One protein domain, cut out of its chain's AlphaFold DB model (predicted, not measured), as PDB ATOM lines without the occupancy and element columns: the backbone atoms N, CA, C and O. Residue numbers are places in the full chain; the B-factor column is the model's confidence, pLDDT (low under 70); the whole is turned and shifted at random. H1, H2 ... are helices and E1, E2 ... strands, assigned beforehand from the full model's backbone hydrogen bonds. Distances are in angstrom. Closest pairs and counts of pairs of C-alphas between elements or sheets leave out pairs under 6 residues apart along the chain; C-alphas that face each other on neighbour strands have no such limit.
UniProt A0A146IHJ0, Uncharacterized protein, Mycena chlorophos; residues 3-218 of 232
ATOM      1  N   VAL A   3      54.078  30.968  32.695       57.91
ATOM      2  CA  VAL A   3      53.806  30.294  31.414       57.91
ATOM      3  C   VAL A   3      53.636  31.347  30.325       57.91
ATOM      4  O   VAL A   3      52.855  32.281  30.488       57.91
ATOM      5  N   ILE A   4      54.404  31.215  29.240       56.50
ATOM      6  CA  ILE A   4      54.468  32.178  28.129       56.50
ATOM      7  C   ILE A   4      54.348  31.409  26.800       56.50
ATOM      8  O   ILE A   4      55.324  31.327  26.067       56.50
ATOM      9  N   ASN A   5      53.217  30.749  26.502       53.09
ATOM     10  CA  ASN A   5      52.954  30.209  25.150       53.09
ATOM     11  C   ASN A   5      51.555  29.597  24.959       53.09
ATOM     12  O   ASN A   5      50.834  29.429  25.928       53.09
ATOM     13  N   ASN A   6      51.205  29.187  23.730       51.03
ATOM     14  CA  ASN A   6      49.900  28.611  23.349       51.03
ATOM     15  C   ASN A   6      49.712  27.097  23.621       51.03
ATOM     16  O   ASN A   6      48.613  26.584  23.431       51.03
ATOM     17  N   SER A   7      50.738  26.360  24.062       55.31
ATOM     18  CA  SER A   7      50.695  24.895  24.278       55.31
ATOM     19  C   SER A   7      50.485  24.473  25.747       55.31
ATOM     20  O   SER A   7      50.810  23.358  26.147       55.31
ATOM     21  N   ILE A   8      49.913  25.368  26.558       59.94
ATOM     22  CA  ILE A   8      49.713  25.247  28.018       59.94
ATOM     23  C   ILE A   8      49.005  23.959  28.496       59.94
ATOM     24  O   ILE A   8      49.419  23.439  29.535       59.94
ATOM     25  N   PRO A   9      47.968  23.426  27.813       58.09
ATOM     26  CA  PRO A   9      47.147  22.335  28.347       58.09
ATOM     27  C   PRO A   9      47.925  21.080  28.754       58.09
ATOM     28  O   PRO A   9      47.789  20.597  29.876       58.09
ATOM     29  N   SER A  10      48.779  20.580  27.865       58.88
ATOM     30  CA  SER A  10      49.383  19.252  27.991       58.88
ATOM     31  C   SER A  10      50.637  19.234  28.864       58.88
ATOM     32  O   SER A  10      50.923  18.231  29.509       58.88
ATOM     33  N   ALA A  11      51.376  20.343  28.954       60.84
ATOM     34  CA  ALA A  11      52.581  20.418  29.788       60.84
ATOM     35  C   ALA A  11      52.278  20.521  31.294       60.84
ATOM     36  O   ALA A  11      53.156  20.272  32.126       60.84
ATOM     37  N   LEU A  12      51.056  20.925  31.643       65.75
ATOM     38  CA  LEU A  12      50.621  21.081  33.025       65.75
ATOM     39  C   LEU A  12      49.885  19.841  33.548       65.75
ATOM     40  O   LEU A  12      49.881  19.592  34.752       65.75
ATOM     41  N   GLU A  13      49.297  19.028  32.680       61.66
ATOM     42  CA  GLU A  13      48.535  17.849  33.085       61.66
ATOM     43  C   GLU A  13      49.382  16.911  33.983       61.66
ATOM     44  O   GLU A  13      50.468  16.466  33.618       61.66
ATOM     45  N   GLY A  14      48.942  16.701  35.233       65.19
ATOM     46  CA  GLY A  14      49.620  15.860  36.238       65.19
ATOM     47  C   GLY A  14      50.595  16.554  37.210       65.19
ATOM     48  O   GLY A  14      50.800  16.040  38.308       65.19
ATOM     49  N   LYS A  15      51.147  17.738  36.899       67.56
ATOM     50  CA  LYS A  15      52.115  18.453  37.782       67.56
ATOM     51  C   LYS A  15      51.500  19.561  38.646       67.56
ATOM     52  O   LYS A  15      52.179  20.202  39.445       67.56
ATOM     53  N   LEU A  16      50.201  19.785  38.504       71.94
ATOM     54  CA  LEU A  16      49.506  20.955  39.035       71.94
ATOM     55  C   LEU A  16      49.065  20.961  40.508       71.94
ATOM     56  O   LEU A  16      48.911  22.067  41.032       71.94
ATOM     57  N   PRO A  17      48.855  19.839  41.227       79.94
ATOM     58  CA  PRO A  17      48.246  19.919  42.559       79.94
ATOM     59  C   PRO A  17      49.153  20.607  43.593       79.94
ATOM     60  O   PRO A  17      48.675  21.062  44.631       79.94
ATOM     61  N   ALA A  18      50.459  20.714  43.318       84.38
ATOM     62  CA  ALA A  18      51.427  21.381  44.184       84.38
ATOM     63  C   ALA A  18      51.593  22.890  43.913       84.38
ATOM     64  O   ALA A  18      52.220  23.582  44.713       84.38
ATOM     65  N   VAL A  19      51.053  23.416  42.807       87.12
ATOM     66  CA  VAL A  19      51.323  24.793  42.372       87.12
ATOM     67  C   VAL A  19      50.618  25.796  43.286       87.12
ATOM     68  O   VAL A  19      49.394  25.895  43.297       87.12
ATOM     69  N   ALA A  20      51.401  26.579  44.031       90.19
ATOM     70  CA  ALA A  20      50.887  27.637  44.905       90.19
ATOM     71  C   ALA A  20      50.738  28.997  44.208       90.19
ATOM     72  O   ALA A  20      49.929  29.832  44.623       90.19
ATOM     73  N   SER A  21      51.513  29.225  43.146       90.50
ATOM     74  CA  SER A  21      51.540  30.480  42.398       90.50
ATOM     75  C   SER A  21      51.607  30.216  40.899       90.50
ATOM     76  O   SER A  21      52.522  29.534  40.415       90.50
ATOM     77  N   LEU A  22      50.641  30.781  40.180       89.88
ATOM     78  CA  LEU A  22      50.504  30.660  38.740       89.88
ATOM     79  C   LEU A  22      50.409  32.044  38.107       89.88
ATOM     80  O   LEU A  22      49.656  32.901  38.564       89.88
ATOM     81  N   ASP A  23      51.189  32.235  37.055       89.88
ATOM     82  CA  ASP A  23      51.274  33.495  36.344       89.88
ATOM     83  C   ASP A  23      51.179  33.248  34.836       89.88
ATOM     84  O   ASP A  23      52.034  32.561  34.259       89.88
ATOM     85  N   ILE A  24      50.118  33.767  34.217       86.56
ATOM     86  CA  ILE A  24      49.767  33.509  32.821       86.56
ATOM     87  C   ILE A  24      49.587  34.830  32.085       86.56
ATOM     88  O   ILE A  24      48.736  35.653  32.428       86.56
ATOM     89  N   TRP A  25      50.377  34.996  31.029       84.19
ATOM     90  CA  TRP A  25      50.364  36.187  30.193       84.19
ATOM     91  C   TRP A  25      50.157  35.773  28.749       84.19
ATOM     92  O   TRP A  25      50.910  34.948  28.226       84.19
ATOM     93  N   VAL A  26      49.179  36.384  28.093       81.75
ATOM     94  CA  VAL A  26      49.004  36.268  26.649       81.75
ATOM     95  C   VAL A  26      49.272  37.627  26.033       81.75
ATOM     96  O   VAL A  26      48.543  38.590  26.247       81.75
ATOM     97  N   PHE A  27      50.351  37.701  25.260       71.19
ATOM     98  CA  PHE A  27      50.647  38.859  24.432       71.19
ATOM     99  C   PHE A  27      50.072  38.610  23.042       71.19
ATOM    100  O   PHE A  27      50.601  37.781  22.301       71.19
ATOM    101  N   ARG A  28      48.979  39.292  22.683       65.19
ATOM    102  CA  ARG A  28      48.425  39.212  21.327       65.19
ATOM    103  C   ARG A  28      47.916  40.558  20.827       65.19
ATOM    104  O   ARG A  28      46.908  41.048  21.333       65.19
ATOM    105  N   PRO A  29      48.542  41.126  19.787       58.56
ATOM    106  CA  PRO A  29      47.893  42.141  18.978       58.56
ATOM    107  C   PRO A  29      46.853  41.476  18.052       58.56
ATOM    108  O   PRO A  29      47.210  40.699  17.172       58.56
ATOM    109  N   GLY A  30      45.565  41.779  18.255       59.34
ATOM    110  CA  GLY A  30      44.535  41.656  17.211       59.34
ATOM    111  C   GLY A  30      43.879  40.289  16.950       59.34
ATOM    112  O   GLY A  30      43.523  40.043  15.804       59.34
ATOM    113  N   PHE A  31      43.681  39.410  17.946       50.59
ATOM    114  CA  PHE A  31      42.985  38.122  17.739       50.59
ATOM    115  C   PHE A  31      41.864  37.811  18.745       50.59
ATOM    116  O   PHE A  31      41.902  38.243  19.895       50.59
ATOM    117  N   ASP A  32      40.910  37.016  18.247       55.06
ATOM    118  CA  ASP A  32      39.645  36.548  18.834       55.06
ATOM    119  C   ASP A  32      39.794  35.897  20.237       55.06
ATOM    120  O   ASP A  32      40.759  35.160  20.474       55.06
ATOM    121  N   PRO A  33      38.843  36.107  21.173       54.22
ATOM    122  CA  PRO A  33      39.006  35.839  22.604       54.22
ATOM    123  C   PRO A  33      38.769  34.382  23.044       54.22
ATOM    124  O   PRO A  33      38.722  34.100  24.241       54.22
ATOM    125  N   LEU A  34      38.610  33.433  22.121       54.84
ATOM    126  CA  LEU A  34      38.044  32.110  22.419       54.84
ATOM    127  C   LEU A  34      39.085  30.984  22.456       54.84
ATOM    128  O   LEU A  34      38.931  29.957  21.797       54.84
ATOM    129  N   TYR A  35      40.145  31.134  23.252       60.94
ATOM    130  CA  TYR A  35      40.970  29.967  23.581       60.94
ATOM    131  C   TYR A  35      40.233  29.088  24.588       60.94
ATOM    132  O   TYR A  35      39.842  29.553  25.658       60.94
ATOM    133  N   ALA A  36      40.071  27.807  24.247       57.28
ATOM    134  CA  ALA A  36      39.578  26.792  25.167       57.28
ATOM    135  C   ALA A  36      40.554  26.678  26.345       57.28
ATOM    136  O   ALA A  36      41.630  26.088  26.248       57.28
ATOM    137  N   PHE A  37      40.198  27.328  27.447       68.38
ATOM    138  CA  PHE A  37      41.006  27.357  28.649       68.38
ATOM    139  C   PHE A  37      40.854  26.045  29.420       68.38
ATOM    140  O   PHE A  37      39.734  25.603  29.673       68.38
ATOM    141  N   VAL A  38      41.967  25.432  29.834       69.81
ATOM    142  CA  VAL A  38      41.923  24.223  30.668       69.81
ATOM    143  C   VAL A  38      41.545  24.601  32.098       69.81
ATOM    144  O   VAL A  38      42.243  25.409  32.711       69.81
ATOM    145  N   PRO A  39      40.486  24.011  32.673       79.06
ATOM    146  CA  PRO A  39      40.114  24.264  34.056       79.06
ATOM    147  C   PRO A  39      41.235  23.876  35.030       79.06
ATOM    148  O   PRO A  39      41.748  22.761  35.023       79.06
ATOM    149  N   PHE A  40      41.554  24.770  35.955       83.44
ATOM    150  CA  PHE A  40      42.480  24.577  37.070       83.44
ATOM    151  C   PHE A  40      41.793  24.066  38.340       83.44
ATOM    152  O   PHE A  40      42.309  24.241  39.446       83.44
ATOM    153  N   LYS A  41      40.635  23.410  38.197       81.75
ATOM    154  CA  LYS A  41      39.810  22.909  39.312       81.75
ATOM    155  C   LYS A  41      40.600  22.037  40.300       81.75
ATOM    156  O   LYS A  41      40.329  22.069  41.493       81.75
ATOM    157  N   ASN A  42      41.632  21.336  39.824       84.69
ATOM    158  CA  ASN A  42      42.448  20.427  40.636       84.69
ATOM    159  C   ASN A  42      43.630  21.103  41.368       84.69
ATOM    160  O   ASN A  42      44.375  20.429  42.080       84.69
ATOM    161  N   MET A  43      43.830  22.419  41.229       89.12
ATOM    162  CA  MET A  43      44.920  23.142  41.902       89.12
ATOM    163  C   MET A  43      44.550  23.567  43.330       89.12
ATOM    164  O   MET A  43      44.515  24.755  43.641       89.12
ATOM    165  N   SER A  44      44.297  22.623  44.234       90.38
ATOM    166  CA  SER A  44      43.867  22.902  45.624       90.38
ATOM    167  C   SER A  44      44.882  23.678  46.486       90.38
ATOM    168  O   SER A  44      44.564  24.159  47.578       90.38
ATOM    169  N   LYS A  45      46.126  23.821  46.015       92.12
ATOM    170  CA  LYS A  45      47.161  24.625  46.678       92.12
ATOM    171  C   LYS A  45      47.356  26.007  46.066       92.12
ATOM    172  O   LYS A  45      48.133  26.779  46.620       92.12
ATOM    173  N   LEU A  46      46.656  26.354  44.984       93.44
ATOM    174  CA  LEU A  46      46.798  27.661  44.347       93.44
ATOM    175  C   LEU A  46      46.343  28.767  45.307       93.44
ATOM    176  O   LEU A  46      45.219  28.756  45.809       93.44
ATOM    177  N   ARG A  47      47.239  29.716  45.588       95.25
ATOM    178  CA  ARG A  47      46.994  30.880  46.459       95.25
ATOM    179  C   ARG A  47      47.247  32.202  45.753       95.25
ATOM    180  O   ARG A  47      46.735  33.228  46.196       95.25
ATOM    181  N   MET A  48      48.046  32.192  44.691       94.69
ATOM    182  CA  MET A  48      48.404  33.385  43.936       94.69
ATOM    183  C   MET A  48      48.140  33.146  42.458       94.69
ATOM    184  O   MET A  48      48.687  32.203  41.885       94.69
ATOM    185  N   LEU A  49      47.332  34.007  41.853       93.81
ATOM    186  CA  LEU A  49      47.027  33.942  40.433       93.81
ATOM    187  C   LEU A  49      47.265  35.302  39.789       93.81
ATOM    188  O   LEU A  49      46.844  36.330  40.314       93.81
ATOM    189  N   SER A  50      47.939  35.296  38.650       93.38
ATOM    190  CA  SER A  50      48.132  36.470  37.813       93.38
ATOM    191  C   SER A  50      47.713  36.128  36.388       93.38
ATOM    192  O   SER A  50      48.166  35.124  35.835       93.38
ATOM    193  N   LEU A  51      46.787  36.913  35.835       91.62
ATOM    194  CA  LEU A  51      46.218  36.729  34.503       91.62
ATOM    195  C   LEU A  51      46.311  38.038  33.722       91.62
ATOM    196  O   LEU A  51      45.839  39.075  34.184       91.62
ATOM    197  N   SER A  52      46.853  37.975  32.511       89.31
ATOM    198  CA  SER A  52      46.891  39.108  31.586       89.31
ATOM    199  C   SER A  52      46.458  38.662  30.196       89.31
ATOM    200  O   SER A  52      47.053  37.743  29.630       89.31
ATOM    201  N   GLY A  53      45.443  39.330  29.641       83.62
ATOM    202  CA  GLY A  53      44.998  39.104  28.260       83.62
ATOM    203  C   GLY A  53      44.296  37.763  28.024       83.62
ATOM    204  O   GLY A  53      44.334  37.246  26.910       83.62
ATOM    205  N   ILE A  54      43.687  37.170  29.058       84.00
ATOM    206  CA  ILE A  54      42.990  35.878  28.965       84.00
ATOM    207  C   ILE A  54      41.569  35.998  29.502       84.00
ATOM    208  O   ILE A  54      41.364  36.385  30.653       84.00
ATOM    209  N   MET A  55      40.594  35.559  28.705       84.19
ATOM    210  CA  MET A  55      39.246  35.287  29.193       84.19
ATOM    211  C   MET A  55      39.189  33.885  29.791       84.19
ATOM    212  O   MET A  55      39.444  32.888  29.122       84.19
ATOM    213  N   ILE A  56      38.860  33.815  31.076       85.88
ATOM    214  CA  ILE A  56      38.765  32.570  31.833       85.88
ATOM    215  C   ILE A  56      37.334  32.373  32.311       85.88
ATOM    216  O   ILE A  56      36.706  33.337  32.746       85.88
ATOM    217  N   SER A  57      36.803  31.152  32.239       89.94
ATOM    218  CA  SER A  57      35.485  30.847  32.807       89.94
ATOM    219  C   SER A  57      35.497  30.973  34.334       89.94
ATOM    220  O   SER A  57      36.509  30.701  34.983       89.94
ATOM    221  N   LEU A  58      34.367  31.363  34.931       91.81
ATOM    222  CA  LEU A  58      34.258  31.528  36.386       91.81
ATOM    223  C   LEU A  58      34.374  30.192  37.135       91.81
ATOM    224  O   LEU A  58      34.791  30.178  38.285       91.81
ATOM    225  N   ASP A  59      34.090  29.064  36.490       91.31
ATOM    226  CA  ASP A  59      34.264  27.737  37.080       91.31
ATOM    227  C   ASP A  59      35.672  27.154  36.856       91.31
ATOM    228  O   ASP A  59      36.006  26.111  37.414       91.31
ATOM    229  N   ALA A  60      36.520  27.802  36.052       90.00
ATOM    230  CA  ALA A  60      37.828  27.260  35.700       90.00
ATOM    231  C   ALA A  60      38.849  27.368  36.838       90.00
ATOM    232  O   ALA A  60      39.820  26.621  36.839       90.00
ATOM    233  N   VAL A  61      38.655  28.265  37.804       92.50
ATOM    234  CA  VAL A  61      39.590  28.467  38.915       92.50
ATOM    235  C   VAL A  61      38.866  28.261  40.237       92.50
ATOM    236  O   VAL A  61      37.756  28.756  40.415       92.50
ATOM    237  N   PRO A  62      39.498  27.592  41.211       93.81
ATOM    238  CA  PRO A  62      39.060  27.636  42.602       93.81
ATOM    239  C   PRO A  62      39.330  29.036  43.195       93.81
ATOM    240  O   PRO A  62      40.303  29.256  43.912       93.81
ATOM    241  N   TRP A  63      38.509  30.025  42.836       96.12
ATOM    242  CA  TRP A  63      38.709  31.443  43.173       96.12
ATOM    243  C   TRP A  63      38.728  31.723  44.678       96.12
ATOM    244  O   TRP A  63      39.494  32.562  45.154       96.12
ATOM    245  N   ASN A  64      37.914  30.990  45.435       96.56
ATOM    246  CA  ASN A  64      37.703  31.215  46.860       96.56
ATOM    247  C   ASN A  64      38.948  30.955  47.718       96.56
ATOM    248  O   ASN A  64      39.033  31.479  48.818       96.56
ATOM    249  N   GLN A  65      39.921  30.173  47.256       95.94
ATOM    250  CA  GLN A  65      41.159  29.900  47.999       95.94
ATOM    251  C   GLN A  65      42.307  30.860  47.655       95.94
ATOM    252  O   GLN A  65      43.401  30.734  48.208       95.94
ATOM    253  N   LEU A  66      42.099  31.795  46.724       97.06
ATOM    254  CA  LEU A  66      43.127  32.761  46.354       97.06
ATOM    255  C   LEU A  66      43.308  33.804  47.462       97.06
ATOM    256  O   LEU A  66      42.349  34.355  47.991       97.06
ATOM    257  N   HIS A  67      44.568  34.103  47.773       97.12
ATOM    258  CA  HIS A  67      44.969  35.181  48.680       97.12
ATOM    259  C   HIS A  67      45.552  36.379  47.927       97.12
ATOM    260  O   HIS A  67      45.532  37.498  48.441       97.12
ATOM    261  N   SER A  68      46.091  36.145  46.730       96.44
ATOM    262  CA  SER A  68      46.659  37.173  45.869       96.44
ATOM    263  C   SER A  68      46.129  37.012  44.456       96.44
ATOM    264  O   SER A  68      46.219  35.924  43.882       96.44
ATOM    265  N   LEU A  69      45.646  38.106  43.884       96.56
ATOM    266  CA  LEU A  69      45.148  38.138  42.520       96.56
ATOM    267  C   LEU A  69      45.704  39.351  41.780       96.56
ATOM    268  O   LEU A  69      45.684  40.461  42.302       96.56
ATOM    269  N   ALA A  70      46.205  39.136  40.571       95.06
ATOM    270  CA  ALA A  70      46.537  40.198  39.637       95.06
ATOM    271  C   ALA A  70      45.796  39.941  38.328       95.06
ATOM    272  O   ALA A  70      45.918  38.864  37.750       95.06
ATOM    273  N   LEU A  71      45.012  40.911  37.876       93.94
ATOM    274  CA  LEU A  71      44.289  40.819  36.619       93.94
ATOM    275  C   LEU A  71      44.622  42.028  35.747       93.94
ATOM    276  O   LEU A  71      44.669  43.160  36.229       93.94
ATOM    277  N   ALA A  72      44.838  41.772  34.464       91.44
ATOM    278  CA  ALA A  72      45.099  42.795  33.471       91.44
ATOM    279  C   ALA A  72      44.372  42.499  32.159       91.44
ATOM    280  O   ALA A  72      44.121  41.340  31.807       91.44
ATOM    281  N   SER A  73      44.080  43.572  31.423       88.19
ATOM    282  CA  SER A  73      43.450  43.519  30.100       88.19
ATOM    283  C   SER A  73      42.040  42.899  30.105       88.19
ATOM    284  O   SER A  73      41.660  42.237  29.140       88.19
ATOM    285  N   LEU A  74      41.253  43.099  31.173       87.31
ATOM    286  CA  LEU A  74      39.818  42.773  31.203       87.31
ATOM    287  C   LEU A  74      38.964  44.045  31.330       87.31
ATOM    288  O   LEU A  74      39.455  45.137  31.632       87.31
ATOM    289  N   THR A  75      37.661  43.899  31.089       88.38
ATOM    290  CA  THR A  75      36.674  44.943  31.382       88.38
ATOM    291  C   THR A  75      36.420  45.033  32.887       88.38
ATOM    292  O   THR A  75      36.571  44.046  33.613       88.38
ATOM    293  N   PHE A  76      35.980  46.203  33.366       89.38
ATOM    294  CA  PHE A  76      35.667  46.386  34.785       89.38
ATOM    295  C   PHE A  76      34.570  45.431  35.269       89.38
ATOM    296  O   PHE A  76      34.742  44.777  36.294       89.38
ATOM    297  N   ARG A  77      33.502  45.242  34.478       90.75
ATOM    298  CA  ARG A  77      32.457  44.247  34.764       90.75
ATOM    299  C   ARG A  77      33.033  42.852  34.983       90.75
ATOM    300  O   ARG A  77      32.655  42.177  35.938       90.75
ATOM    301  N   ARG A  78      33.988  42.429  34.147       91.06
ATOM    302  CA  ARG A  78      34.608  41.111  34.292       91.06
ATOM    303  C   ARG A  78      35.465  41.010  35.553       91.06
ATOM    304  O   ARG A  78      35.465  39.957  36.188       91.06
ATOM    305  N   TYR A  79      36.156  42.087  35.939       93.44
ATOM    306  CA  TYR A  79      36.814  42.150  37.245       93.44
ATOM    307  C   TYR A  79      35.800  41.969  38.374       93.44
ATOM    308  O   TYR A  79      36.010  41.102  39.216       93.44
ATOM    309  N   SER A  80      34.687  42.706  38.366       93.75
ATOM    310  CA  SER A  80      33.656  42.589  39.402       93.75
ATOM    311  C   SER A  80      33.101  41.169  39.511       93.75
ATOM    312  O   SER A  80      33.022  40.634  40.615       93.75
ATOM    313  N   GLU A  81      32.780  40.534  38.380       94.56
ATOM    314  CA  GLU A  81      32.291  39.149  38.334       94.56
ATOM    315  C   GLU A  81      33.286  38.170  38.957       94.56
ATOM    316  O   GLU A  81      32.897  37.358  39.788       94.56
ATOM    317  N   ILE A  82      34.571  38.252  38.597       95.94
ATOM    318  CA  ILE A  82      35.609  37.389  39.180       95.94
ATOM    319  C   ILE A  82      35.745  37.660  40.681       95.94
ATOM    320  O   ILE A  82      35.823  36.723  41.477       95.94
ATOM    321  N   LEU A  83      35.749  38.936  41.078       96.94
ATOM    322  CA  LEU A  83      36.017  39.331  42.456       96.94
ATOM    323  C   LEU A  83      34.946  38.839  43.439       96.94
ATOM    324  O   LEU A  83      35.292  38.518  44.578       96.94
ATOM    325  N   GLN A  84      33.699  38.656  42.991       96.50
ATOM    326  CA  GLN A  84      32.636  38.035  43.794       96.50
ATOM    327  C   GLN A  84      32.985  36.622  44.293       96.50
ATOM    328  O   GLN A  84      32.527  36.222  45.363       96.50
ATOM    329  N   TYR A  85      33.823  35.874  43.569       97.06
ATOM    330  CA  TYR A  85      34.215  34.509  43.945       97.06
ATOM    331  C   TYR A  85      35.504  34.452  44.777       97.06
ATOM    332  O   TYR A  85      35.932  33.373  45.185       97.06
ATOM    333  N   THR A  86      36.141  35.594  45.038       97.19
ATOM    334  CA  THR A  86      37.492  35.680  45.621       97.19
ATOM    335  C   THR A  86      37.481  36.251  47.044       97.19
ATOM    336  O   THR A  86      38.226  37.160  47.400       97.19
ATOM    337  N   THR A  87      36.613  35.710  47.897       95.94
ATOM    338  CA  THR A  87      36.320  36.274  49.227       95.94
ATOM    339  C   THR A  87      37.502  36.273  50.205       95.94
ATOM    340  O   THR A  87      37.525  37.092  51.121       95.94
ATOM    341  N   ASN A  88      38.508  35.415  49.999       97.62
ATOM    342  CA  ASN A  88      39.699  35.301  50.854       97.62
ATOM    343  C   ASN A  88      40.907  36.133  50.379       97.62
ATOM    344  O   ASN A  88      42.018  35.966  50.901       97.62
ATOM    345  N   LEU A  89      40.722  37.031  49.404       98.00
ATOM    346  CA  LEU A  89      41.809  37.880  48.919       98.00
ATOM    347  C   LEU A  89      42.340  38.808  50.000       98.00
ATOM    348  O   LEU A  89      41.584  39.475  50.695       98.00
ATOM    349  N   ARG A  90      43.669  38.902  50.059       97.50
ATOM    350  CA  ARG A  90      44.427  39.837  50.902       97.50
ATOM    351  C   ARG A  90      45.176  40.877  50.077       97.50
ATOM    352  O   ARG A  90      45.412  41.982  50.561       97.50
ATOM    353  N   PHE A  91      45.533  40.521  48.845       96.62
ATOM    354  CA  PHE A  91      46.172  41.397  47.871       96.62
ATOM    355  C   PHE A  91      45.449  41.298  46.526       96.62
ATOM    356  O   PHE A  91      45.191  40.196  46.036       96.62
ATOM    357  N   CYS A  92      45.158  42.443  45.917       97.12
ATOM    358  CA  CYS A  92      44.548  42.514  44.597       97.12
ATOM    359  C   CYS A  92      45.223  43.599  43.761       97.12
ATOM    360  O   CYS A  92      45.454  44.707  44.245       97.12
ATOM    361  N   ARG A  93      45.515  43.283  42.500       95.19
ATOM    362  CA  ARG A  93      45.955  44.237  41.486       95.19
ATOM    363  C   ARG A  93      45.037  44.161  40.280       95.19
ATOM    364  O   ARG A  93      44.851  43.074  39.736       95.19
ATOM    365  N   LEU A  94      44.551  45.309  39.834       94.56
ATOM    366  CA  LEU A  94      43.732  45.443  38.638       94.56
ATOM    367  C   LEU A  94      44.370  46.477  37.711       94.56
ATOM    368  O   LEU A  94      44.608  47.610  38.124       94.56
ATOM    369  N   GLU A  95      44.630  46.089  36.466       92.06
ATOM    370  CA  GLU A  95      45.025  47.009  35.394       92.06
ATOM    371  C   GLU A  95      43.800  47.295  34.522       92.06
ATOM    372  O   GLU A  95      43.360  46.451  33.734       92.06
ATOM    373  N   LEU A  96      43.193  48.460  34.720       88.62
ATOM    374  CA  LEU A  96      41.933  48.843  34.099       88.62
ATOM    375  C   LEU A  96      42.139  49.190  32.619       88.62
ATOM    376  O   LEU A  96      43.093  49.875  32.250       88.62
ATOM    377  N   SER A  97      41.235  48.717  31.760       84.81
ATOM    378  CA  SER A  97      41.202  49.087  30.342       84.81
ATOM    379  C   SER A  97      40.316  50.321  30.131       84.81
ATOM    380  O   SER A  97      39.344  50.517  30.854       84.81
ATOM    381  N   SER A  98      40.613  51.163  29.132       71.12
ATOM    382  CA  SER A  98      39.929  52.458  28.926       71.12
ATOM    383  C   SER A  98      38.502  52.402  28.384       71.12
ATOM    384  O   SER A  98      37.981  53.410  27.901       71.12
ATOM    385  N   HIS A  99      37.868  51.238  28.370       73.25
ATOM    386  CA  HIS A  99      36.528  51.135  27.820       73.25
ATOM    387  C   HIS A  99      35.536  51.708  28.831       73.25
ATOM    388  O   HIS A  99      35.356  51.130  29.899       73.25
ATOM    389  N   ARG A 100      34.895  52.834  28.478       67.88
ATOM    390  CA  ARG A 100      33.747  53.377  29.216       67.88
ATOM    391  C   ARG A 100      32.710  52.272  29.354       67.88
ATOM    392  O   ARG A 100      32.063  51.918  28.367       67.88
ATOM    393  N   SER A 101      32.564  51.710  30.547       64.31
ATOM    394  CA  SER A 101      31.433  50.838  30.812       64.31
ATOM    395  C   SER A 101      30.269  51.737  31.195       64.31
ATOM    396  O   SER A 101      30.178  52.180  32.333       64.31
ATOM    397  N   ASN A 102      29.341  51.964  30.267       67.81
ATOM    398  CA  ASN A 102      28.008  52.478  30.610       67.81
ATOM    399  C   ASN A 102      27.180  51.437  31.400       67.81
ATOM    400  O   ASN A 102      25.965  51.559  31.502       67.81
ATOM    401  N   GLU A 103      27.814  50.364  31.874       69.06
ATOM    402  CA  GLU A 103      27.169  49.271  32.579       69.06
ATOM    403  C   GLU A 103      27.128  49.586  34.070       69.06
ATOM    404  O   GLU A 103      28.109  50.072  34.637       69.06
ATOM    405  N   ASP A 104      25.999  49.263  34.700       77.19
ATOM    406  CA  ASP A 104      25.837  49.367  36.143       77.19
ATOM    407  C   ASP A 104      26.964  48.607  36.848       77.19
ATOM    408  O   ASP A 104      27.138  47.392  36.688       77.19
ATOM    409  N   SER A 105      27.768  49.335  37.623       78.25
ATOM    410  CA  SER A 105      28.880  48.738  38.348       78.25
ATOM    411  C   SER A 105      28.339  47.781  39.405       78.25
ATOM    412  O   SER A 105      27.674  48.199  40.355       78.25
ATOM    413  N   ILE A 106      28.662  46.498  39.269       90.50
ATOM    414  CA  ILE A 106      28.377  45.490  40.287       90.50
ATOM    415  C   ILE A 106      29.177  45.841  41.554       90.50
ATOM    416  O   ILE A 106      30.404  45.951  41.459       90.50
ATOM    417  N   PRO A 107      28.537  45.981  42.732       94.75
ATOM    418  CA  PRO A 107      29.247  46.215  43.985       94.75
ATOM    419  C   PRO A 107      30.225  45.078  44.310       94.75
ATOM    420  O   PRO A 107      29.903  43.895  44.187       94.75
ATOM    421  N   ILE A 108      31.419  45.447  44.761       96.62
ATOM    422  CA  ILE A 108      32.533  44.552  45.063       96.62
ATOM    423  C   ILE A 108      32.804  44.611  46.563       96.62
ATOM    424  O   ILE A 108      33.266  45.625  47.093       96.62
ATOM    425  N   HIS A 109      32.561  43.500  47.252       97.94
ATOM    426  CA  HIS A 109      32.844  43.368  48.675       97.94
ATOM    427  C   HIS A 109      33.969  42.360  48.916       97.94
ATOM    428  O   HIS A 109      33.818  41.178  48.621       97.94
ATOM    429  N   LEU A 110      35.097  42.827  49.461       98.06
ATOM    430  CA  LEU A 110      36.264  41.990  49.761       98.06
ATOM    431  C   LEU A 110      36.686  42.219  51.220       98.06
ATOM    432  O   LEU A 110      37.519  43.086  51.500       98.06
ATOM    433  N   PRO A 111      36.103  41.472  52.177       97.94
ATOM    434  CA  PRO A 111      36.235  41.769  53.603       97.94
ATOM    435  C   PRO A 111      37.660  41.603  54.139       97.94
ATOM    436  O   PRO A 111      38.013  42.243  55.126       97.94
ATOM    437  N   HIS A 112      38.486  40.781  53.490       97.81
ATOM    438  CA  HIS A 112      39.845  40.451  53.929       97.81
ATOM    439  C   HIS A 112      40.946  41.142  53.113       97.81
ATOM    440  O   HIS A 112      42.127  40.854  53.314       97.81
ATOM    441  N   LEU A 113      40.585  42.049  52.197       98.06
ATOM    442  CA  LEU A 113      41.557  42.696  51.322       98.06
ATOM    443  C   LEU A 113      42.335  43.770  52.082       98.06
ATOM    444  O   LEU A 113      41.762  44.773  52.484       98.06
ATOM    445  N   HIS A 114      43.643  43.571  52.248       97.38
ATOM    446  CA  HIS A 114      44.518  44.504  52.970       97.38
ATOM    447  C   HIS A 114      45.248  45.470  52.037       97.38
ATOM    448  O   HIS A 114      45.593  46.578  52.447       97.38
ATOM    449  N   ALA A 115      45.523  45.045  50.803       96.75
ATOM    450  CA  ALA A 115      46.246  45.835  49.820       96.75
ATOM    451  C   ALA A 115      45.563  45.773  48.452       96.75
ATOM    452  O   ALA A 115      45.321  44.685  47.919       96.75
ATOM    453  N   LEU A 116      45.294  46.947  47.884       97.12
ATOM    454  CA  LEU A 116      44.716  47.113  46.557       97.12
ATOM    455  C   LEU A 116      45.648  47.954  45.685       97.12
ATOM    456  O   LEU A 116      46.144  48.994  46.118       97.12
ATOM    457  N   VAL A 117      45.858  47.508  44.450       95.00
ATOM    458  CA  VAL A 117      46.575  48.253  43.418       95.00
ATOM    459  C   VAL A 117      45.665  48.453  42.216       95.00
ATOM    460  O   VAL A 117      45.212  47.475  41.619       95.00
ATOM    461  N   LEU A 118      45.421  49.708  41.858       94.00
ATOM    462  CA  LEU A 118      44.662  50.100  40.677       94.00
ATOM    463  C   LEU A 118      45.584  50.832  39.704       94.00
ATOM    464  O   LEU A 118      46.129  51.888  40.027       94.00
ATOM    465  N   GLY A 119      45.765  50.246  38.528       91.12
ATOM    466  CA  GLY A 119      46.535  50.818  37.431       91.12
ATOM    467  C   GLY A 119      45.703  50.931  36.164       91.12
ATOM    468  O   GLY A 119      44.543  50.504  36.123       91.12
ATOM    469  N   VAL A 120      46.300  51.518  35.137       88.00
ATOM    470  CA  VAL A 120      45.695  51.657  33.815       88.00
ATOM    471  C   VAL A 120      46.577  50.954  32.792       88.00
ATOM    472  O   VAL A 120      47.799  51.108  32.761       88.00
ATOM    473  N   GLU A 121      45.953  50.189  31.898       84.31
ATOM    474  CA  GLU A 121      46.668  49.591  30.779       84.31
ATOM    475  C   GLU A 121      47.293  50.691  29.898       84.31
ATOM    476  O   GLU A 121      46.634  51.656  29.507       84.31
ATOM    477  N   LYS A 122      48.587  50.555  29.581       71.38
ATOM    478  CA  LYS A 122      49.354  51.574  28.846       71.38
ATOM    479  C   LYS A 122      48.636  52.016  27.560       71.38
ATOM    480  O   LYS A 122      48.097  51.185  26.832       71.38
ATOM    481  N   PHE A 123      48.743  53.310  27.241       65.25
ATOM    482  CA  PHE A 123      48.256  53.943  25.998       65.25
ATOM    483  C   PHE A 123      46.738  54.094  25.863       65.25
ATOM    484  O   PHE A 123      46.232  54.405  24.786       65.25
ATOM    485  N   LYS A 124      46.007  53.897  26.954       66.06
ATOM    486  CA  LYS A 124      44.556  53.967  26.991       66.06
ATOM    487  C   LYS A 124      44.174  54.922  28.115       66.06
ATOM    488  O   LYS A 124      44.504  54.670  29.261       66.06
ATOM    489  N   LEU A 125      43.537  56.039  27.776       63.28
ATOM    490  CA  LEU A 125      43.020  57.014  28.740       63.28
ATOM    491  C   LEU A 125      41.594  56.577  29.114       63.28
ATOM    492  O   LEU A 125      40.703  56.734  28.272       63.28
ATOM    493  N   PRO A 126      41.351  55.940  30.278       62.50
ATOM    494  CA  PRO A 126      39.993  55.613  30.692       62.50
ATOM    495  C   PRO A 126      39.144  56.878  30.794       62.50
ATOM    496  O   PRO A 126      39.656  57.985  30.906       62.50
ATOM    497  N   ALA A 127      37.820  56.755  30.767       64.69
ATOM    498  CA  ALA A 127      37.063  57.837  31.378       64.69
ATOM    499  C   ALA A 127      37.455  57.900  32.856       64.69
ATOM    500  O   ALA A 127      37.783  56.874  33.450       64.69
ATOM    501  N   ALA A 128      37.453  59.096  33.436       62.84
ATOM    502  CA  ALA A 128      37.555  59.260  34.877       62.84
ATOM    503  C   ALA A 128      36.283  58.690  35.530       62.84
ATOM    504  O   ALA A 128      35.406  59.423  35.975       62.84
ATOM    505  N   ASP A 129      36.141  57.369  35.498       66.06
ATOM    506  CA  ASP A 129      35.057  56.652  36.135       66.06
ATOM    507  C   ASP A 129      35.409  56.510  37.614       66.06
ATOM    508  O   ASP A 129      36.562  56.287  37.996       66.06
ATOM    509  N   MET A 130      34.399  56.612  38.474       77.94
ATOM    510  CA  MET A 130      34.573  56.493  39.918       77.94
ATOM    511  C   MET A 130      34.738  55.020  40.331       77.94
ATOM    512  O   MET A 130      33.917  54.489  41.076       77.94
ATOM    513  N   TYR A 131      35.785  54.330  39.865       88.19
ATOM    514  CA  TYR A 131      35.988  52.895  40.123       88.19
ATOM    515  C   TYR A 131      35.996  52.559  41.617       88.19
ATOM    516  O   TYR A 131      35.451  51.532  42.022       88.19
ATOM    517  N   LEU A 132      36.543  53.447  42.456       92.81
ATOM    518  CA  LEU A 132      36.543  53.289  43.913       92.81
ATOM    519  C   LEU A 132      35.128  53.184  44.505       92.81
ATOM    520  O   LEU A 132      34.960  52.557  45.553       92.81
ATOM    521  N   ASN A 133      34.105  53.730  43.835       92.44
ATOM    522  CA  ASN A 133      32.714  53.656  44.283       92.44
ATOM    523  C   ASN A 133      32.135  52.248  44.302       92.44
ATOM    524  O   ASN A 133      31.262  51.976  45.124       92.44
ATOM    525  N   ALA A 134      32.659  51.346  43.475       93.81
ATOM    526  CA  ALA A 134      32.206  49.964  43.452       93.81
ATOM    527  C   ALA A 134      32.675  49.161  44.674       93.81
ATOM    528  O   ALA A 134      32.134  48.092  44.934       93.81
ATOM    529  N   PHE A 135      33.681  49.628  45.417       96.69
ATOM    530  CA  PHE A 135      34.357  48.820  46.428       96.69
ATOM    531  C   PHE A 135      33.877  49.093  47.864       96.69
ATOM    532  O   PHE A 135      33.759  50.244  48.296       96.69
ATOM    533  N   THR A 136      33.711  48.002  48.623       98.00
ATOM    534  CA  THR A 136      33.531  47.965  50.084       98.00
ATOM    535  C   THR A 136      34.592  47.045  50.698       98.00
ATOM    536  O   THR A 136      34.481  45.816  50.622       98.00
ATOM    537  N   LEU A 137      35.629  47.635  51.299       98.19
ATOM    538  CA  LEU A 137      36.892  46.978  51.668       98.19
ATOM    539  C   LEU A 137      37.269  47.232  53.140       98.19
ATOM    540  O   LEU A 137      38.189  48.001  53.412       98.19
ATOM    541  N   PRO A 138      36.574  46.629  54.119       98.12
ATOM    542  CA  PRO A 138      36.723  46.989  55.532       98.12
ATOM    543  C   PRO A 138      38.119  46.774  56.116       98.12
ATOM    544  O   PRO A 138      38.533  47.533  56.991       98.12
ATOM    545  N   SER A 139      38.875  45.805  55.600       97.94
ATOM    546  CA  SER A 139      40.246  45.535  56.051       97.94
ATOM    547  C   SER A 139      41.320  46.252  55.228       97.94
ATOM    548  O   SER A 139      42.497  45.928  55.373       97.94
ATOM    549  N   LEU A 140      40.957  47.193  54.347       98.00
ATOM    550  CA  LEU A 140      41.931  47.858  53.484       98.00
ATOM    551  C   LEU A 140      42.867  48.750  54.302       98.00
ATOM    552  O   LEU A 140      42.434  49.692  54.964       98.00
ATOM    553  N   GLU A 141      44.163  48.476  54.195       97.06
ATOM    554  CA  GLU A 141      45.213  49.237  54.872       97.06
ATOM    555  C   GLU A 141      46.110  49.984  53.883       97.06
ATOM    556  O   GLU A 141      46.681  51.012  54.242       97.06
ATOM    557  N   ARG A 142      46.249  49.481  52.651       96.44
ATOM    558  CA  ARG A 142      47.177  50.012  51.647       96.44
ATOM    559  C   ARG A 142      46.504  50.138  50.287       96.44
ATOM    560  O   ARG A 142      45.957  49.159  49.774       96.44
ATOM    561  N   LEU A 143      46.571  51.324  49.692       96.38
ATOM    562  CA  LEU A 143      46.014  51.607  48.370       96.38
ATOM    563  C   LEU A 143      47.076  52.244  47.483       96.38
ATOM    564  O   LEU A 143      47.587  53.313  47.803       96.38
ATOM    565  N   GLN A 144      47.412  51.585  46.379       95.06
ATOM    566  CA  GLN A 144      48.216  52.174  45.317       95.06
ATOM    567  C   GLN A 144      47.290  52.446  44.144       95.06
ATOM    568  O   GLN A 144      46.571  51.552  43.702       95.06
ATOM    569  N   ILE A 145      47.313  53.668  43.639       93.19
ATOM    570  CA  ILE A 145      46.434  54.092  42.561       93.19
ATOM    571  C   ILE A 145      47.196  55.002  41.607       93.19
ATOM    572  O   ILE A 145      47.980  55.855  42.029       93.19
ATOM    573  N   GLU A 146      47.011  54.801  40.308       91.06
ATOM    574  CA  GLU A 146      47.526  55.741  39.319       91.06
ATOM    575  C   GLU A 146      46.789  57.081  39.406       91.06
ATOM    576  O   GLU A 146      45.563  57.124  39.496       91.06
ATOM    577  N   ALA A 147      47.543  58.179  39.323       89.56
ATOM    578  CA  ALA A 147      47.058  59.556  39.367       89.56
ATOM    579  C   ALA A 147      45.904  59.807  38.388       89.56
ATOM    580  O   ALA A 147      44.985  60.567  38.681       89.56
ATOM    581  N   TYR A 148      45.930  59.128  37.239       87.06
ATOM    582  CA  TYR A 148      44.880  59.214  36.233       87.06
ATOM    583  C   TYR A 148      43.494  58.822  36.771       87.06
ATOM    584  O   TYR A 148      42.494  59.447  36.433       87.06
ATOM    585  N   LEU A 149      43.427  57.823  37.654       88.50
ATOM    586  CA  LEU A 149      42.171  57.336  38.235       88.50
ATOM    587  C   LEU A 149      41.615  58.270  39.324       88.50
ATOM    588  O   LEU A 149      40.490  58.086  39.774       88.50
ATOM    589  N   LEU A 150      42.396  59.274  39.731       88.00
ATOM    590  CA  LEU A 150      42.081  60.230  40.788       88.00
ATOM    591  C   LEU A 150      41.740  61.640  40.265       88.00
ATOM    592  O   LEU A 150      41.501  62.534  41.067       88.00
ATOM    593  N   GLN A 151      41.689  61.860  38.946       79.06
ATOM    594  CA  GLN A 151      41.598  63.206  38.350       79.06
ATOM    595  C   GLN A 151      40.323  63.999  38.682       79.06
ATOM    596  O   GLN A 151      40.321  65.221  38.561       79.06
ATOM    597  N   GLN A 152      39.229  63.334  39.056       81.19
ATOM    598  CA  GLN A 152      37.969  63.995  39.400       81.19
ATOM    599  C   GLN A 152      37.706  63.840  40.896       81.19
ATOM    600  O   GLN A 152      37.211  62.799  41.334       81.19
ATOM    601  N   ASN A 153      38.043  64.883  41.658       86.50
ATOM    602  CA  ASN A 153      37.834  64.986  43.105       86.50
ATOM    603  C   ASN A 153      38.476  63.822  43.890       86.50
ATOM    604  O   ASN A 153      37.768  62.989  44.463       86.50
ATOM    605  N   PRO A 154      39.819  63.745  43.943       91.31
ATOM    606  CA  PRO A 154      40.523  62.640  44.600       91.31
ATOM    607  C   PRO A 154      40.142  62.478  46.077       91.31
ATOM    608  O   PRO A 154      40.032  61.354  46.574       91.31
ATOM    609  N   GLN A 155      39.901  63.601  46.757       92.88
ATOM    610  CA  GLN A 155      39.427  63.645  48.136       92.88
ATOM    611  C   GLN A 155      38.063  62.956  48.280       92.88
ATOM    612  O   GLN A 155      37.957  61.984  49.024       92.88
ATOM    613  N   ASP A 156      37.053  63.377  47.512       92.81
ATOM    614  CA  ASP A 156      35.696  62.813  47.580       92.81
ATOM    615  C   ASP A 156      35.682  61.303  47.313       92.81
ATOM    616  O   ASP A 156      34.963  60.546  47.973       92.81
ATOM    617  N   GLN A 157      36.490  60.836  46.354       93.06
ATOM    618  CA  GLN A 157      36.577  59.410  46.042       93.06
ATOM    619  C   GLN A 157      37.130  58.596  47.218       93.06
ATOM    620  O   GLN A 157      36.605  57.521  47.536       93.06
ATOM    621  N   LEU A 158      38.176  59.099  47.877       94.69
ATOM    622  CA  LEU A 158      38.785  58.435  49.027       94.69
ATOM    623  C   LEU A 158      37.922  58.541  50.283       94.69
ATOM    624  O   LEU A 158      37.785  57.544  50.992       94.69
ATOM    625  N   GLU A 159      37.284  59.686  50.532       94.94
ATOM    626  CA  GLU A 159      36.324  59.854  51.628       94.94
ATOM    627  C   GLU A 159      35.143  58.900  51.441       94.94
ATOM    628  O   GLU A 159      34.749  58.194  52.372       94.94
ATOM    629  N   GLY A 160      34.623  58.803  50.214       95.25
ATOM    630  CA  GLY A 160      33.573  57.860  49.850       95.25
ATOM    631  C   GLY A 160      33.985  56.409  50.103       95.25
ATOM    632  O   GLY A 160      33.217  55.646  50.697       95.25
ATOM    633  N   LEU A 161      35.205  56.028  49.710       96.38
ATOM    634  CA  LEU A 161      35.746  54.693  49.972       96.38
ATOM    635  C   LEU A 161      35.868  54.411  51.472       96.38
ATOM    636  O   LEU A 161      35.390  53.367  51.921       96.38
ATOM    637  N   GLN A 162      36.477  55.317  52.242       96.25
ATOM    638  CA  GLN A 162      36.664  55.164  53.688       96.25
ATOM    639  C   GLN A 162      35.324  55.094  54.419       96.25
ATOM    640  O   GLN A 162      35.137  54.226  55.269       96.25
ATOM    641  N   LYS A 163      34.358  55.940  54.046       96.75
ATOM    642  CA  LYS A 163      33.018  55.956  54.640       96.75
ATOM    643  C   LYS A 163      32.251  54.666  54.364       96.75
ATOM    644  O   LYS A 163      31.698  54.088  55.294       96.75
ATOM    645  N   ARG A 164      32.222  54.198  53.108       97.44
ATOM    646  CA  ARG A 164      31.526  52.948  52.744       97.44
ATOM    647  C   ARG A 164      32.207  51.717  53.326       97.44
ATOM    648  O   ARG A 164      31.538  50.796  53.775       97.44
ATOM    649  N   SER A 165      33.536  51.693  53.291       97.62
ATOM    650  CA  SER A 165      34.314  50.535  53.722       97.62
ATOM    651  C   SER A 165      34.520  50.502  55.227       97.62
ATOM    652  O   SER A 165      34.782  49.436  55.763       97.62
ATOM    653  N   THR A 166      34.423  51.636  55.925       97.00
ATOM    654  CA  THR A 166      34.866  51.813  57.322       97.00
ATOM    655  C   THR A 166      36.340  51.441  57.542       97.00
ATOM    656  O   THR A 166      36.755  51.090  58.646       97.00
ATOM    657  N   CYS A 167      37.144  51.499  56.479       95.94
ATOM    658  CA  CYS A 167      38.538  51.082  56.514       95.94
ATOM    659  C   CYS A 167      39.436  52.151  57.142       95.94
ATOM    660  O   CYS A 167      39.128  53.343  57.140       95.94
ATOM    661  N   LYS A 168      40.581  51.711  57.670       93.62
ATOM    662  CA  LYS A 168      41.610  52.583  58.247       93.62
ATOM    663  C   LYS A 168      42.833  52.557  57.346       93.62
ATOM    664  O   LYS A 168      43.794  51.840  57.623       93.62
ATOM    665  N   LEU A 169      42.761  53.308  56.251       96.12
ATOM    666  CA  LEU A 169      43.852  53.373  55.288       96.12
ATOM    667  C   LEU A 169      45.111  53.927  55.974       96.12
ATOM    668  O   LEU A 169      45.097  55.027  56.523       96.12
ATOM    669  N   LYS A 170      46.180  53.133  55.979       95.31
ATOM    670  CA  LYS A 170      47.468  53.468  56.598       95.31
ATOM    671  C   LYS A 170      48.434  54.052  55.580       95.31
ATOM    672  O   LYS A 170      49.216  54.919  55.940       95.31
ATOM    673  N   GLU A 171      48.373  53.563  54.343       95.38
ATOM    674  CA  GLU A 171      49.286  53.929  53.262       95.38
ATOM    675  C   GLU A 171      48.500  54.229  51.982       95.38
ATOM    676  O   GLU A 171      47.720  53.395  51.506       95.38
ATOM    677  N   LEU A 172      48.732  55.409  51.416       95.25
ATOM    678  CA  LEU A 172      48.256  55.790  50.093       95.25
ATOM    679  C   LEU A 172      49.461  56.058  49.197       95.25
ATOM    680  O   LEU A 172      50.288  56.915  49.498       95.25
ATOM    681  N   ARG A 173      49.536  55.348  48.077       94.12
ATOM    682  CA  ARG A 173      50.580  55.538  47.080       94.12
ATOM    683  C   ARG A 173      49.972  56.016  45.777       94.12
ATOM    684  O   ARG A 173      49.239  55.271  45.127       94.12
ATOM    685  N   VAL A 174      50.287  57.245  45.390       92.19
ATOM    686  CA  VAL A 174      49.797  57.823  44.139       92.19
ATOM    687  C   VAL A 174      50.908  57.768  43.107       92.19
ATOM    688  O   VAL A 174      51.968  58.368  43.288       92.19
ATOM    689  N   VAL A 175      50.679  57.009  42.041       90.12
ATOM    690  CA  VAL A 175      51.655  56.830  40.965       90.12
ATOM    691  C   VAL A 175      51.332  57.830  39.864       90.12
ATOM    692  O   VAL A 175      50.287  57.723  39.226       90.12
ATOM    693  N   GLY A 176      52.206  58.815  39.656       85.25
ATOM    694  CA  GLY A 176      52.053  59.794  38.578       85.25
ATOM    695  C   GLY A 176      52.059  59.136  37.196       85.25
ATOM    696  O   GLY A 176      52.361  57.953  37.062       85.25
ATOM    697  N   GLN A 177      51.772  59.912  36.153       80.06
ATOM    698  CA  GLN A 177      52.199  59.629  34.778       80.06
ATOM    699  C   GLN A 177      52.890  60.883  34.245       80.06
ATOM    700  O   GLN A 177      52.633  61.977  34.738       80.06
ATOM    701  N   LYS A 178      53.771  60.738  33.249       80.25
ATOM    702  CA  LYS A 178      54.605  61.844  32.743       80.25
ATOM    703  C   LYS A 178      53.797  63.098  32.378       80.25
ATOM    704  O   LYS A 178      54.285  64.206  32.566       80.25
ATOM    705  N   ASP A 179      52.573  62.900  31.900       81.56
ATOM    706  CA  ASP A 179      51.714  63.961  31.377       81.56
ATOM    707  C   ASP A 179      50.600  64.378  32.358       81.56
ATOM    708  O   ASP A 179      49.751  65.195  32.018       81.56
ATOM    709  N   ILE A 180      50.585  63.824  33.579       81.12
ATOM    710  CA  ILE A 180      49.573  64.115  34.600       81.12
ATOM    711  C   ILE A 180      50.266  64.654  35.840       81.12
ATOM    712  O   ILE A 180      50.922  63.918  36.579       81.12
ATOM    713  N   ILE A 181      50.051  65.936  36.093       82.00
ATOM    714  CA  ILE A 181      50.506  66.599  37.308       82.00
ATOM    715  C   ILE A 181      49.292  66.732  38.222       82.00
ATOM    716  O   ILE A 181      48.339  67.429  37.878       82.00
ATOM    717  N   ILE A 182      49.320  66.062  39.374       83.88
ATOM    718  CA  ILE A 182      48.338  66.317  40.431       83.88
ATOM    719  C   ILE A 182      48.714  67.652  41.083       83.88
ATOM    720  O   ILE A 182      49.863  67.799  41.515       83.88
ATOM    721  N   PRO A 183      47.794  68.629  41.168       89.81
ATOM    722  CA  PRO A 183      48.052  69.880  41.866       89.81
ATOM    723  C   PRO A 183      48.536  69.639  43.301       89.81
ATOM    724  O   PRO A 183      47.987  68.808  44.024       89.81
ATOM    725  N   GLN A 184      49.530  70.409  43.755       88.81
ATOM    726  CA  GLN A 184      50.079  70.252  45.108       88.81
ATOM    727  C   GLN A 184      49.001  70.394  46.194       88.81
ATOM    728  O   GLN A 184      49.021  69.647  47.167       88.81
ATOM    729  N   ALA A 185      48.023  71.281  45.986       91.75
ATOM    730  CA  ALA A 185      46.892  71.454  46.893       91.75
ATOM    731  C   ALA A 185      46.068  70.166  47.071       91.75
ATOM    732  O   ALA A 185      45.671  69.848  48.186       91.75
ATOM    733  N   GLU A 186      45.855  69.388  46.004       90.81
ATOM    734  CA  GLU A 186      45.161  68.099  46.101       90.81
ATOM    735  C   GLU A 186      46.009  67.076  46.854       90.81
ATOM    736  O   GLU A 186      45.494  66.371  47.718       90.81
ATOM    737  N   ILE A 187      47.317  67.026  46.583       89.88
ATOM    738  CA  ILE A 187      48.242  66.162  47.330       89.88
ATOM    739  C   ILE A 187      48.174  66.490  48.824       89.88
ATOM    740  O   ILE A 187      48.110  65.573  49.641       89.88
ATOM    741  N   ASP A 188      48.169  67.773  49.184       90.75
ATOM    742  CA  ASP A 188      48.092  68.231  50.572       90.75
ATOM    743  C   ASP A 188      46.763  67.837  51.234       90.75
ATOM    744  O   ASP A 188      46.781  67.323  52.355       90.75
ATOM    745  N   SER A 189      45.634  67.951  50.521       92.44
ATOM    746  CA  SER A 189      44.344  67.418  50.984       92.44
ATOM    747  C   SER A 189      44.399  65.907  51.230       92.44
ATOM    748  O   SER A 189      43.943  65.428  52.269       92.44
ATOM    749  N   LEU A 190      45.021  65.140  50.329       92.44
ATOM    750  CA  LEU A 190      45.190  63.695  50.503       92.44
ATOM    751  C   LEU A 190      46.089  63.350  51.698       92.44
ATOM    752  O   LEU A 190      45.806  62.390  52.421       92.44
ATOM    753  N   ARG A 191      47.145  64.141  51.945       91.69
ATOM    754  CA  ARG A 191      48.024  63.975  53.116       91.69
ATOM    755  C   ARG A 191      47.269  64.161  54.428       91.69
ATOM    756  O   ARG A 191      47.564  63.470  55.397       91.69
ATOM    757  N   ALA A 192      46.303  65.077  54.464       92.88
ATOM    758  CA  ALA A 192      45.493  65.307  55.655       92.88
ATOM    759  C   ALA A 192      44.587  64.106  55.991       92.88
ATOM    760  O   ALA A 192      44.283  63.876  57.161       92.88
ATOM    761  N   MET A 193      44.182  63.324  54.985       91.62
ATOM    762  CA  MET A 193      43.308  62.160  55.158       91.62
ATOM    763  C   MET A 193      44.047  60.869  55.517       91.62
ATOM    764  O   MET A 193      43.489  60.009  56.201       91.62
ATOM    765  N   VAL A 194      45.268  60.688  55.006       91.31
ATOM    766  CA  VAL A 194      46.031  59.440  55.144       91.31
ATOM    767  C   VAL A 194      47.409  59.752  55.727       91.31
ATOM    768  O   VAL A 194      48.201  60.429  55.072       91.31
ATOM    769  N   PRO A 195      47.739  59.236  56.925       83.50
ATOM    770  CA  PRO A 195      48.938  59.645  57.661       83.50
ATOM    771  C   PRO A 195      50.248  59.314  56.935       83.50
ATOM    772  O   PRO A 195      51.238  60.027  57.105       83.50
ATOM    773  N   HIS A 196      50.270  58.255  56.120       85.38
ATOM    774  CA  HIS A 196      51.402  57.942  55.255       85.38
ATOM    775  C   HIS A 196      50.971  57.984  53.797       85.38
ATOM    776  O   HIS A 196      50.282  57.094  53.299       85.38
ATOM    777  N   ILE A 197      51.411  59.030  53.111       87.31
ATOM    778  CA  ILE A 197      51.200  59.203  51.682       87.31
ATOM    779  C   ILE A 197      52.539  59.288  50.967       87.31
ATOM    780  O   ILE A 197      53.419  60.070  51.331       87.31
ATOM    781  N   GLU A 198      52.674  58.485  49.924       86.62
ATOM    782  CA  GLU A 198      53.815  58.502  49.025       86.62
ATOM    783  C   GLU A 198      53.313  58.892  47.631       86.62
ATOM    784  O   GLU A 198      52.496  58.195  47.031       86.62
ATOM    785  N   VAL A 199      53.788  60.020  47.106       81.31
ATOM    786  CA  VAL A 199      53.568  60.381  45.701       81.31
ATOM    787  C   VAL A 199      54.826  60.001  44.946       81.31
ATOM    788  O   VAL A 199      55.915  60.467  45.278       81.31
ATOM    789  N   VAL A 200      54.679  59.118  43.965       83.31
ATOM    790  CA  VAL A 200      55.801  58.558  43.218       83.31
ATOM    791  C   VAL A 200      55.649  58.925  41.758       83.31
ATOM    792  O   VAL A 200      54.669  58.548  41.113       83.31
ATOM    793  N   ASP A 201      56.644  59.627  41.224       75.94
ATOM    794  CA  ASP A 201      56.718  59.887  39.791       75.94
ATOM    795  C   ASP A 201      56.779  58.573  39.017       75.94
ATOM    796  O   ASP A 201      57.505  57.640  39.388       75.94
ATOM    797  N   PHE A 202      56.058  58.511  37.897       65.69
ATOM    798  CA  PHE A 202      56.155  57.367  37.005       65.69
ATOM    799  C   PHE A 202      57.590  57.204  36.530       65.69
ATOM    800  O   PHE A 202      58.087  57.971  35.702       65.69
ATOM    801  N   ARG A 203      58.253  56.150  36.994       57.41
ATOM    802  CA  ARG A 203      59.438  55.646  36.317       57.41
ATOM    803  C   ARG A 203      59.014  54.394  35.557       57.41
ATOM    804  O   ARG A 203      58.573  53.447  36.199       57.41
ATOM    805  N   PRO A 204      59.164  54.345  34.219       49.44
ATOM    806  CA  PRO A 204      58.800  53.192  33.387       49.44
ATOM    807  C   PRO A 204      59.724  51.980  33.601       49.44
ATOM    808  O   PRO A 204      59.871  51.135  32.719       49.44
ATOM    809  N   VAL A 205      60.375  51.889  34.756       43.25
ATOM    810  CA  VAL A 205      61.133  50.713  35.145       43.25
ATOM    811  C   VAL A 205      60.094  49.681  35.563       43.25
ATOM    812  O   VAL A 205      59.198  50.018  36.327       43.25
ATOM    813  N   VAL A 206      60.176  48.493  34.951       50.06
ATOM    814  CA  VAL A 206      59.468  47.223  35.228       50.06
ATOM    815  C   VAL A 206      58.525  47.298  36.435       50.06
ATOM    816  O   VAL A 206      59.013  47.692  37.487       50.06
ATOM    817  N   PRO A 207      57.235  46.896  36.339       48.53
ATOM    818  CA  PRO A 207      56.230  47.074  37.393       48.53
ATOM    819  C   PRO A 207      56.562  46.236  38.639       48.53
ATOM    820  O   PRO A 207      55.912  45.240  38.949       48.53
ATOM    821  N   ASN A 208      57.595  46.646  39.362       46.91
ATOM    822  CA  ASN A 208      57.975  46.167  40.665       46.91
ATOM    823  C   ASN A 208      57.012  46.861  41.616       46.91
ATOM    824  O   ASN A 208      57.218  47.979  42.088       46.91
ATOM    825  N   LEU A 209      55.877  46.202  41.814       52.91
ATOM    826  CA  LEU A 209      54.948  46.514  42.884       52.91
ATOM    827  C   LEU A 209      55.715  46.367  44.195       52.91
ATOM    828  O   LEU A 209      56.026  45.248  44.612       52.91
ATOM    829  N   VAL A 210      55.988  47.489  44.856       55.28
ATOM    830  CA  VAL A 210      56.743  47.536  46.118       55.28
ATOM    831  C   VAL A 210      56.136  46.587  47.166       55.28
ATOM    832  O   VAL A 210      56.861  45.949  47.934       55.28
ATOM    833  N   TRP A 211      54.811  46.395  47.145       55.97
ATOM    834  CA  TRP A 211      54.111  45.521  48.093       55.97
ATOM    835  C   TRP A 211      54.076  44.034  47.716       55.97
ATOM    836  O   TRP A 211      54.003  43.184  48.607       55.97
ATOM    837  N   ALA A 212      54.155  43.680  46.427       52.66
ATOM    838  CA  ALA A 212      54.169  42.271  46.016       52.66
ATOM    839  C   ALA A 212      55.505  41.599  46.381       52.66
ATOM    840  O   ALA A 212      55.550  40.424  46.761       52.66
ATOM    841  N   GLU A 213      56.601  42.358  46.329       48.06
ATOM    842  CA  GLU A 213      57.919  41.878  46.742       48.06
ATOM    843  C   GLU A 213      58.004  41.625  48.252       48.06
ATOM    844  O   GLU A 213      58.616  40.648  48.676       48.06
ATOM    845  N   THR A 214      57.361  42.447  49.084       47.81
ATOM    846  CA  THR A 214      57.367  42.245  50.544       47.81
ATOM    847  C   THR A 214      56.538  41.034  50.967       47.81
ATOM    848  O   THR A 214      56.925  40.326  51.895       47.81
ATOM    849  N   LEU A 215      55.440  40.741  50.263       47.34
ATOM    850  CA  LEU A 215      54.629  39.547  50.524       47.34
ATOM    851  C   LEU A 215      55.328  38.246  50.099       47.34
ATOM    852  O   LEU A 215      55.086  37.204  50.703       47.34
ATOM    853  N   THR A 216      56.207  38.299  49.094       44.78
ATOM    854  CA  THR A 216      56.896  37.112  48.558       44.78
ATOM    855  C   THR A 216      58.289  36.876  49.142       44.78
ATOM    856  O   THR A 216      58.753  35.739  49.142       44.78
ATOM    857  N   LYS A 217      58.955  37.895  49.706       47.75
ATOM    858  CA  LYS A 217      60.280  37.733  50.342       47.75
ATOM    859  C   LYS A 217      60.266  36.818  51.578       47.75
ATOM    860  O   LYS A 217      61.296  36.228  51.883       47.75
ATOM    861  N   LYS A 218      59.115  36.626  52.241       46.34
ATOM    862  CA  LYS A 218      58.964  35.675  53.366       46.34
ATOM    863  C   LYS A 218      58.790  34.205  52.951       46.34
ATOM    864  O   LYS A 218      58.854  33.341  53.815       46.34
TER     865      LYS A 218
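This is residues 3 to 218 of the 232 residues of an uncharacterized protein of Mycena chlorophos (UniProt A0A146IHJ0). The printed part is wound in stacked turns: eight parallel strands, E1 to E8, stand side by side in one twisted sheet curled into an open arc, and the returns, with H2 to H6, line its outer side. H7 lies over the hollow side, and H1 sits beyond E1 at one end. The 216 printed residues run H1 E1 E2 E3 H2 E4 E5 H3 E6 H4 H5 E7 H6 E8 H7, seven named helices and eight named strands; the sheet order is E1 to E8, the class is mixed, and under half of the residues are in named elements. The whole is compact, with a radius of gyration of the C-alphas of 17.6 A, and spans 56 by 35 by 35 A.

H1, residues 8 to 12, is not on the sheet and touches no helix. Edge strand E1, residues 21 to 25, is parallel to E2, residues 48 to 52, with N 22 and O 48 within hydrogen-bond range at 3.0 A. E3, residues 68 to 74, is E2's next neighbour, with N 49 and O 68 3.0 A apart. H2, residues 76 to 83, is on the sheet at a height of 9.8 A, over E4, residues 91 to 96, and only just over E3, with 3 C-alphas there; its closest C-alphas to E4 are Phe 76 and Leu 96, 6.8 A. E3 and E4 are parallel neighbours, with N 69 and O 91 within hydrogen-bond range at 3.0 A. E5, residues 115 to 120, pairs with E4 through N 92 and O 115, 3.0 A. H3, residues 131 to 134, is not on the sheet. E6, residues 142 to 146, is the parallel neighbour of E5, with N 116 of E5 and O 142 of E6 within hydrogen-bond range at 3.0 A. H4, residues 147 to 150, is on H2's face, over none of the strands. H5, residues 154 to 165, touches H3 with residues 157 to 161 alone, closest C-alphas Leu 132 and Leu 161, 6.3 A. E7, residues 171 to 175, is the parallel neighbour of E6, with N 143 of E6 and O 171 of E7 within hydrogen-bond range at 3.0 A. H6, residues 184 to 193, on H2's face, touches H5 at a shallow tilt of 18 degrees, the same way, the closest C-alphas being Gln 155 and Leu 190, 6.2 A; H5 uses residues 154 to 155 alone. Edge strand E8, residues 196 to 200, is the parallel neighbour of E7, with N 172 of E7 and O 196 of E8 within hydrogen-bond range at 3.0 A. H7, residues 210 to 217, is on the opposite face, only just over E4 and E5, with 3 C-alphas on each. E3, H2, E4; E5, H3, E6; E6, H4, H5, E7; and E7, H6, E8 are strand-helix-strand units, parallel neighbour strands with helices between, each with a right-handed crossover. Every O i to N i+4 pair is within range in H2, H5 and H6; H7 has 3 of 4, H1 0 of 1 and 0 of 2 O i to N i+3 pairs, and H3 and H4 are too short.

H1 begins at C-alpha 8 (49.713, 25.247, 28.018). E3 is 17.1 A long, E5 17.0 A, H5 16.4 A. H7 ends at C-alpha 217 (60.280, 37.733, 50.342).

The C-alphas farthest apart are Gly 14 and Ala 185, 56.7 A. The printed part has no cut. The links E1 to E2, E2 to E3 and E4 to E5 are long. The mean pLDDT of the printed part is 82.7; residues 3 to 15, 28 to 38, 100 to 103, 123 to 129 and 202 to 218 are under 70.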